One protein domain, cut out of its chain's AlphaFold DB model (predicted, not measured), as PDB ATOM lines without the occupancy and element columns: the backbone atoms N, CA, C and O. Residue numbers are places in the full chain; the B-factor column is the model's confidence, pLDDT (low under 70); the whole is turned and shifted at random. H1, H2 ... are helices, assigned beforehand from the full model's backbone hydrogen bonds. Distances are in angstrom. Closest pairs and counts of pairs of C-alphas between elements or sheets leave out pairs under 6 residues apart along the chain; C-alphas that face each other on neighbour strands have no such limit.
ATOM      1  N   ILE A  70     200.590 215.886 265.007       53.34
ATOM      2  CA  ILE A  70     201.565 215.209 264.146       53.34
ATOM      3  C   ILE A  70     202.294 214.162 264.983       53.34
ATOM      4  O   ILE A  70     202.892 214.515 266.007       53.34
ATOM      5  N   PRO A  71     202.288 212.888 264.549       62.41
ATOM      6  CA  PRO A  71     203.066 211.860 265.199       62.41
ATOM      7  C   PRO A  71     204.515 212.332 265.188       62.41
ATOM      8  O   PRO A  71     205.104 212.512 264.125       62.41
ATOM      9  N   LYS A  72     205.086 212.576 266.364       68.75
ATOM     10  CA  LYS A  72     206.516 212.834 266.523       68.75
ATOM     11  C   LYS A  72     207.209 211.531 266.870       68.75
ATOM     12  O   LYS A  72     206.599 210.589 267.378       68.75
ATOM     13  N   PHE A  73     208.500 211.460 266.570       77.31
ATOM     14  CA  PHE A  73     209.294 210.350 267.061       77.31
ATOM     15  C   PHE A  73     209.270 210.374 268.597       77.31
ATOM     16  O   PHE A  73     209.482 211.440 269.171       77.31
ATOM     17  N   PRO A  74     209.022 209.237 269.274       77.38
ATOM     18  CA  PRO A  74     208.983 209.198 270.734       77.38
ATOM     19  C   PRO A  74     210.305 209.611 271.392       77.38
ATOM     20  O   PRO A  74     210.294 210.050 272.535       77.38
ATOM     21  N   ASN A  75     211.444 209.468 270.700       79.94
ATOM     22  CA  ASN A  75     212.748 209.968 271.143       79.94
ATOM     23  C   ASN A  75     213.750 210.088 269.971       79.94
ATOM     24  O   ASN A  75     213.520 209.554 268.882       79.94
ATOM     25  N   ASN A  76     214.882 210.759 270.222       78.94
ATOM     26  CA  ASN A  76     215.954 210.979 269.239       78.94
ATOM     27  C   ASN A  76     216.616 209.672 268.781       78.94
ATOM     28  O   ASN A  76     216.776 209.456 267.583       78.94
ATOM     29  N   THR A  77     216.912 208.757 269.711       83.25
ATOM     30  CA  THR A  77     217.530 207.448 269.422       83.25
ATOM     31  C   THR A  77     216.744 206.666 268.372       83.25
ATOM     32  O   THR A  77     217.300 205.994 267.501       83.25
ATOM     33  N   TYR A  78     215.424 206.759 268.443       81.12
ATOM     34  CA  TYR A  78     214.539 206.116 267.504       81.12
ATOM     35  C   TYR A  78     214.533 206.794 266.126       81.12
ATOM     36  O   TYR A  78     214.581 206.095 265.113       81.12
ATOM     37  N   SER A  79     214.537 208.128 266.075       80.06
ATOM     38  CA  SER A  79     214.703 208.879 264.821       80.06
ATOM     39  C   SER A  79     215.992 208.477 264.090       80.06
ATOM     40  O   SER A  79     215.981 208.219 262.882       80.06
ATOM     41  N   ASP A  80     217.092 208.337 264.830       84.56
ATOM     42  CA  ASP A  80     218.395 207.955 264.278       84.56
ATOM     43  C   ASP A  80     218.384 206.523 263.724       84.56
ATOM     44  O   ASP A  80     218.845 206.277 262.605       84.56
ATOM     45  N   LEU A  81     217.778 205.573 264.449       88.56
ATOM     46  CA  LEU A  81     217.621 204.195 263.967       88.56
ATOM     47  C   LEU A  81     216.805 204.137 262.669       88.56
ATOM     48  O   LEU A  81     217.173 203.430 261.727       88.56
ATOM     49  N   MET A  82     215.692 204.866 262.610       86.25
ATOM     50  CA  MET A  82     214.838 204.888 261.425       86.25
ATOM     51  C   MET A  82     215.546 205.524 260.222       86.25
ATOM     52  O   MET A  82     215.406 205.033 259.097       86.25
ATOM     53  N   THR A  83     216.376 206.541 260.468       85.31
ATOM     54  CA  THR A  83     217.247 207.152 259.457       85.31
ATOM     55  C   THR A  83     218.221 206.130 258.878       85.31
ATOM     56  O   THR A  83     218.269 205.964 257.659       85.31
ATOM     57  N   LEU A  84     218.916 205.366 259.728       87.25
ATOM     58  CA  LEU A  84     219.833 204.305 259.291       87.25
ATOM     59  C   LEU A  84     219.127 203.235 258.449       87.25
ATOM     60  O   LEU A  84     219.654 202.779 257.434       87.25
ATOM     61  N   ILE A  85     217.915 202.844 258.846       86.56
ATOM     62  CA  ILE A  85     217.134 201.822 258.141       86.56
ATOM     63  C   ILE A  85     216.731 202.272 256.742       86.56
ATOM     64  O   ILE A  85     216.784 201.461 255.814       86.56
ATOM     65  N   ILE A  86     216.341 203.538 256.574       81.25
ATOM     66  CA  ILE A  86     216.051 204.100 255.251       81.25
ATOM     67  C   ILE A  86     217.343 204.232 254.447       81.25
ATOM     68  O   ILE A  86     217.407 203.745 253.320       81.25
ATOM     69  N   GLN A  87     218.364 204.866 255.023       83.56
ATOM     70  CA  GLN A  87     219.612 205.200 254.339       83.56
ATOM     71  C   GLN A  87     220.311 203.963 253.771       83.56
ATOM     72  O   GLN A  87     220.854 204.010 252.669       83.56
ATOM     73  N   HIS A  88     220.265 202.848 254.500       88.19
ATOM     74  CA  HIS A  88     220.893 201.591 254.095       88.19
ATOM     75  C   HIS A  88     219.897 200.548 253.580       88.19
ATOM     76  O   HIS A  88     220.259 199.385 253.411       88.19
ATOM     77  N   ASN A  89     218.648 200.953 253.334       85.94
ATOM     78  CA  ASN A  89     217.580 200.107 252.809       85.94
ATOM     79  C   ASN A  89     217.446 198.759 253.553       85.94
ATOM     80  O   ASN A  89     217.266 197.697 252.952       85.94
ATOM     81  N   LEU A  90     217.579 198.793 254.883       90.25
ATOM     82  CA  LEU A  90     217.616 197.592 255.715       90.25
ATOM     83  C   LEU A  90     216.246 196.915 255.736       90.25
ATOM     84  O   LEU A  90     215.233 197.525 256.089       90.25
ATOM     85  N   ASN A  91     216.202 195.625 255.410       91.56
ATOM     86  CA  ASN A  91     214.957 194.866 255.493       91.56
ATOM     87  C   ASN A  91     214.495 194.690 256.956       91.56
ATOM     88  O   ASN A  91     215.271 194.838 257.904       91.56
ATOM     89  N   ASN A  92     213.220 194.335 257.147       90.94
ATOM     90  CA  ASN A  92     212.623 194.205 258.482       90.94
ATOM     91  C   ASN A  92     213.356 193.181 259.365       90.94
ATOM     92  O   ASN A  92     213.454 193.371 260.574       90.94
ATOM     93  N   LYS A  93     213.919 192.118 258.776       93.25
ATOM     94  CA  LYS A  93     214.677 191.097 259.513       93.25
ATOM     95  C   LYS A  93     215.986 191.664 260.069       93.25
ATOM     96  O   LYS A  93     216.278 191.460 261.243       93.25
ATOM     97  N   ALA A  94     216.741 192.392 259.249       93.38
ATOM     98  CA  ALA A  94     217.978 193.057 259.650       93.38
ATOM     99  C   ALA A  94     217.703 194.146 260.696       93.38
ATOM    100  O   ALA A  94     218.333 194.163 261.750       93.38
ATOM    101  N   GLY A  95     216.702 194.993 260.454       92.19
ATOM    102  CA  GLY A  95     216.325 196.043 261.394       92.19
ATOM    103  C   GLY A  95     215.858 195.500 262.756       92.19
ATOM    104  O   GLY A  95     216.290 195.992 263.795       92.19
ATOM    105  N   ASN A  96     215.069 194.419 262.782       91.88
ATOM    106  CA  ASN A  96     214.673 193.763 264.036       91.88
ATOM    107  C   ASN A  96     215.864 193.114 264.766       91.88
ATOM    108  O   ASN A  96     215.887 193.077 265.996       91.88
ATOM    109  N   ALA A  97     216.864 192.608 264.036       92.31
ATOM    110  CA  ALA A  97     218.084 192.080 264.644       92.31
ATOM    111  C   ALA A  97     218.903 193.185 265.332       92.31
ATOM    112  O   ALA A  97     219.404 192.954 266.432       92.31
ATOM    113  N   ILE A  98     218.973 194.380 264.730       90.31
ATOM    114  CA  ILE A  98     219.612 195.564 265.325       90.31
ATOM    115  C   ILE A  98     218.883 195.977 266.607       90.31
ATOM    116  O   ILE A  98     219.532 196.122 267.641       90.31
ATOM    117  N   ILE A  99     217.546 196.075 266.582       89.12
ATOM    118  CA  ILE A  99     216.746 196.357 267.790       89.12
ATOM    119  C   ILE A  99     217.069 195.350 268.894       89.12
ATOM    120  O   ILE A  99     217.370 195.730 270.022       89.12
ATOM    121  N   ARG A 100     217.038 194.051 268.574       89.19
ATOM    122  CA  ARG A 100     217.287 192.997 269.563       89.19
ATOM    123  C   ARG A 100     218.699 193.070 270.140       89.19
ATOM    124  O   ARG A 100     218.876 192.809 271.324       89.19
ATOM    125  N   PHE A 101     219.690 193.397 269.312       89.81
ATOM    126  CA  PHE A 101     221.068 193.592 269.752       89.81
ATOM    127  C   PHE A 101     221.169 194.753 270.746       89.81
ATOM    128  O   PHE A 101     221.667 194.556 271.851       89.81
ATOM    129  N   PHE A 102     220.623 195.921 270.402       87.06
ATOM    130  CA  PHE A 102     220.632 197.082 271.290       87.06
ATOM    131  C   PHE A 102     219.890 196.814 272.596       87.06
ATOM    132  O   PHE A 102     220.458 197.029 273.659       87.06
ATOM    133  N   ASN A 103     218.678 196.261 272.538       84.81
ATOM    134  CA  ASN A 103     217.872 196.015 273.736       84.81
ATOM    135  C   ASN A 103     218.508 194.981 274.672       84.81
ATOM    136  O   ASN A 103     218.328 195.052 275.882       84.81
ATOM    137  N   LYS A 104     219.253 194.010 274.129       87.62
ATOM    138  CA  LYS A 104     219.974 193.013 274.933       87.62
ATOM    139  C   LYS A 104     221.164 193.618 275.679       87.62
ATOM    140  O   LYS A 104     221.504 193.143 276.757       87.62
ATOM    141  N   HIS A 105     221.828 194.596 275.071       85.62
ATOM    142  CA  HIS A 105     223.081 195.161 275.568       85.62
ATOM    143  C   HIS A 105     222.926 196.580 276.135       85.62
ATOM    144  O   HIS A 105     223.913 197.175 276.559       85.62
ATOM    145  N   SER A 106     221.711 197.133 276.162       82.12
ATOM    146  CA  SER A 106     221.429 198.425 276.775       82.12
ATOM    147  C   SER A 106     221.340 198.291 278.289       82.12
ATOM    148  O   SER A 106     220.544 197.503 278.792       82.12
ATOM    149  N   ASN A 107     222.060 199.142 279.014       82.38
ATOM    150  CA  ASN A 107     221.948 199.258 280.473       82.38
ATOM    151  C   ASN A 107     220.706 200.061 280.918       82.38
ATOM    152  O   ASN A 107     220.650 200.537 282.049       82.38
ATOM    153  N   LEU A 108     219.737 200.276 280.022       78.44
ATOM    154  CA  LEU A 108     218.543 201.071 280.297       78.44
ATOM    155  C   LEU A 108     217.439 200.181 280.892       78.44
ATOM    156  O   LEU A 108     217.206 199.090 280.370       78.44
ATOM    157  N   PRO A 109     216.727 200.640 281.939       72.62
ATOM    158  CA  PRO A 109     215.640 199.875 282.560       72.62
ATOM    159  C   PRO A 109     214.440 199.684 281.618       72.62
ATOM    160  O   PRO A 109     213.705 198.707 281.733       72.62
ATOM    161  N   THR A 110     214.266 200.585 280.651       72.81
ATOM    162  CA  THR A 110     213.268 200.510 279.579       72.81
ATOM    163  C   THR A 110     213.936 200.726 278.223       72.81
ATOM    164  O   THR A 110     214.779 201.605 278.051       72.81
ATOM    165  N   SER A 111     213.565 199.901 277.238       71.94
ATOM    166  CA  SER A 111     214.086 200.011 275.871       71.94
ATOM    167  C   SER A 111     213.619 201.322 275.222       71.94
ATOM    168  O   SER A 111     212.408 201.526 275.115       71.94
ATOM    169  N   PRO A 112     214.530 202.164 274.696       70.62
ATOM    170  CA  PRO A 112     214.163 203.364 273.942       70.62
ATOM    171  C   PRO A 112     213.668 203.042 272.519       70.62
ATOM    172  O   PRO A 112     213.188 203.930 271.817       70.62
ATOM    173  N   LEU A 113     213.800 201.788 272.072       75.94
ATOM    174  CA  LEU A 113     213.433 201.322 270.736       75.94
ATOM    175  C   LEU A 113     212.110 200.540 270.747       75.94
ATOM    176  O   LEU A 113     211.751 199.908 271.743       75.94
ATOM    177  N   PHE A 114     211.415 200.541 269.605       71.38
ATOM    178  CA  PHE A 114     210.167 199.800 269.390       71.38
ATOM    179  C   PHE A 114     210.360 198.290 269.515       71.38
ATOM    180  O   PHE A 114     211.467 197.764 269.417       71.38
ATOM    181  N   LYS A 115     209.244 197.564 269.641       76.06
ATOM    182  CA  LYS A 115     209.256 196.097 269.598       76.06
ATOM    183  C   LYS A 115     209.603 195.557 268.204       76.06
ATOM    184  O   LYS A 115     210.178 194.475 268.113       76.06
ATOM    185  N   ASN A 116     209.264 196.278 267.126       82.88
ATOM    186  CA  ASN A 116     209.618 195.907 265.753       82.88
ATOM    187  C   ASN A 116     209.755 197.125 264.815       82.88
ATOM    188  O   ASN A 116     209.217 198.198 265.076       82.88
ATOM    189  N   ILE A 117     210.457 196.935 263.695       87.75
ATOM    190  CA  ILE A 117     210.681 197.965 262.663       87.75
ATOM    191  C   ILE A 117     209.452 198.280 261.824       87.75
ATOM    192  O   ILE A 117     209.344 199.376 261.279       87.75
ATOM    193  N   GLU A 118     208.509 197.353 261.726       87.50
ATOM    194  CA  GLU A 118     207.297 197.568 260.946       87.50
ATOM    195  C   GLU A 118     206.452 198.706 261.530       87.50
ATOM    196  O   GLU A 118     205.980 199.565 260.788       87.50
ATOM    197  N   GLN A 119     206.337 198.771 262.859       81.81
ATOM    198  CA  GLN A 119     205.708 199.887 263.566       81.81
ATOM    199  C   GLN A 119     206.390 201.212 263.240       81.81
ATOM    200  O   GLN A 119     205.709 202.218 263.043       81.81
ATOM    201  N   GLY A 120     207.718 201.207 263.116       82.69
ATOM    202  CA  GLY A 120     208.426 202.427 262.782       82.69
ATOM    203  C   GLY A 120     208.334 202.868 261.345       82.69
ATOM    204  O   GLY A 120     208.213 204.062 261.081       82.69
ATOM    205  N   ARG A 121     208.267 201.917 260.415       84.38
ATOM    206  CA  ARG A 121     207.898 202.213 259.031       84.38
ATOM    207  C   ARG A 121     206.495 202.810 258.963       84.38
ATOM    208  O   ARG A 121     206.358 203.900 258.429       84.38
ATOM    209  N   LYS A 122     205.509 202.205 259.637       83.19
ATOM    210  CA  LYS A 122     204.140 202.746 259.731       83.19
ATOM    211  C   LYS A 122     204.105 204.166 260.294       83.19
ATOM    212  O   LYS A 122     203.384 205.004 259.761       83.19
ATOM    213  N   LEU A 123     204.889 204.461 261.333       80.56
ATOM    214  CA  LEU A 123     204.976 205.813 261.888       80.56
ATOM    215  C   LEU A 123     205.564 206.806 260.876       80.56
ATOM    216  O   LEU A 123     204.992 207.870 260.674       80.56
ATOM    217  N   MET A 124     206.667 206.458 260.208       77.50
ATOM    218  CA  MET A 124     207.264 207.319 259.179       77.50
ATOM    219  C   MET A 124     206.343 207.526 257.986       77.50
ATOM    220  O   MET A 124     206.304 208.612 257.418       77.50
ATOM    221  N   ASP A 125     205.618 206.490 257.592       76.50
ATOM    222  CA  ASP A 125     204.678 206.542 256.486       76.50
ATOM    223  C   ASP A 125     203.482 207.432 256.847       76.50
ATOM    224  O   ASP A 125     203.087 208.261 256.030       76.50
ATOM    225  N   ARG A 126     202.999 207.383 258.099       71.25
ATOM    226  CA  ARG A 126     202.031 208.353 258.644       71.25
ATOM    227  C   ARG A 126     202.587 209.777 258.688       71.25
ATOM    228  O   ARG A 126     201.904 210.697 258.262       71.25
ATOM    229  N   MET A 127     203.823 209.977 259.146       68.44
ATOM    230  CA  MET A 127     204.467 211.299 259.165       68.44
ATOM    231  C   MET A 127     204.621 211.875 257.753       68.44
ATOM    232  O   MET A 127     204.282 213.029 257.512       68.44
ATOM    233  N   LYS A 128     205.103 211.072 256.795       70.06
ATOM    234  CA  LYS A 128     205.202 211.458 255.380       70.06
ATOM    235  C   LYS A 128     203.834 211.804 254.811       70.06
ATOM    236  O   LYS A 128     203.729 212.784 254.087       70.06
ATOM    237  N   LEU A 129     202.818 211.015 255.145       66.38
ATOM    238  CA  LEU A 129     201.447 211.230 254.710       66.38
ATOM    239  C   LEU A 129     200.884 212.545 255.256       66.38
ATOM    240  O   LEU A 129     200.358 213.337 254.485       66.38
ATOM    241  N   ILE A 130     201.053 212.826 256.549       63.72
ATOM    242  CA  ILE A 130     200.577 214.076 257.158       63.72
ATOM    243  C   ILE A 130     201.350 215.285 256.621       63.72
ATOM    244  O   ILE A 130     200.742 216.312 256.342       63.72
ATOM    245  N   ASN A 131     202.656 215.154 256.379       63.81
ATOM    246  CA  ASN A 131     203.442 216.196 255.713       63.81
ATOM    247  C   ASN A 131     203.017 216.411 254.249       63.81
ATOM    248  O   ASN A 131     203.118 217.517 253.733       63.81
ATOM    249  N   LEU A 132     202.556 215.363 253.559       64.06
ATOM    250  CA  LEU A 132     202.066 215.466 252.184       64.06
ATOM    251  C   LEU A 132     200.646 216.062 252.127       64.06
ATOM    252  O   LEU A 132     200.316 216.798 251.197       64.06
ATOM    253  N   LEU A 133     199.807 215.748 253.116       64.88
ATOM    254  CA  LEU A 133     198.404 216.170 253.198       64.88
ATOM    255  C   LEU A 133     198.186 217.446 254.031       64.88
ATOM    256  O   LEU A 133     197.081 217.971 254.034       64.88
ATOM    257  N   ASN A 134     199.230 217.954 254.692       63.59
ATOM    258  CA  ASN A 134     199.314 219.224 255.423       63.59
ATOM    259  C   ASN A 134     198.093 219.571 256.291       63.59
ATOM    260  O   ASN A 134     197.349 220.501 255.990       63.59
TER     261      ASN A 134
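AT A GLANCE: This is residues 70 to 134 of the 278 residues of an uncharacterized protein of Diversispora epigaea (UniProt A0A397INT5). Two helices, H2 and H3, meet near their first residues and open into a wide V, and H1 crosses one side of the corner, near both arms. H3, the longest helix, is one arm; residues 104 to 110, at the far end of the other arm, H2, stick out before the chain returns to the corner. The printed part has 65 residues with three named helices, H1, H2 and H3 along the chain, no named strand, and the class all helix. The whole is compact, with a radius of gyration of the C-alphas of 12.3 A, yet elongated, spanning 39 by 24 by 16 A.

HOW THE PARTS SIT: H3, residues 117 to 133, touches H2, residues 92 to 105, with residues 117 to 118 of H3 and 92 to 96 of H2 alone. Their closest C-alphas, those of Asn 92 and Ile 117, are 5.9 A apart, and the helices run opposite ways at a steep tilt of 65 degrees. H1, residues 76 to 87, is close to H3 but not clearly touching: their closest C-alphas, those of Met 82 and Gly 120, are 7.0 A apart, and their lines are about perpendicular at 87 degrees. H1 and H2 are also close but not clearly touching, with the closest C-alphas, those of Ile 85 and Gly 95, 6.7 A apart. They run opposite ways at a shallow tilt of 33 degrees, only just short of steep. In H1, H2 and H3 every O i to N i+4 pair is within hydrogen-bond range.

IN THESE COORDINATES: H3 measures 23.9 A from first to last C-alpha, from (210.681, 197.965, 262.663) to (198.404, 216.170, 253.198). H2 measures 20.1 A, and H1, beginning at C-alpha 76 at (215.954, 210.979, 269.239), 16.4 A.

THE WHOLE: The two C-alphas farthest apart, those of Asn 107 and Leu 133, are 39.8 A apart. The link from H1 to H2 is tight, and that from H2 to H3, with 11 residues, is long. The printed part has no cut. Its mean pLDDT is 80.2, and residues 70 to 72, 127 and 129 to 134 of the model are under 70.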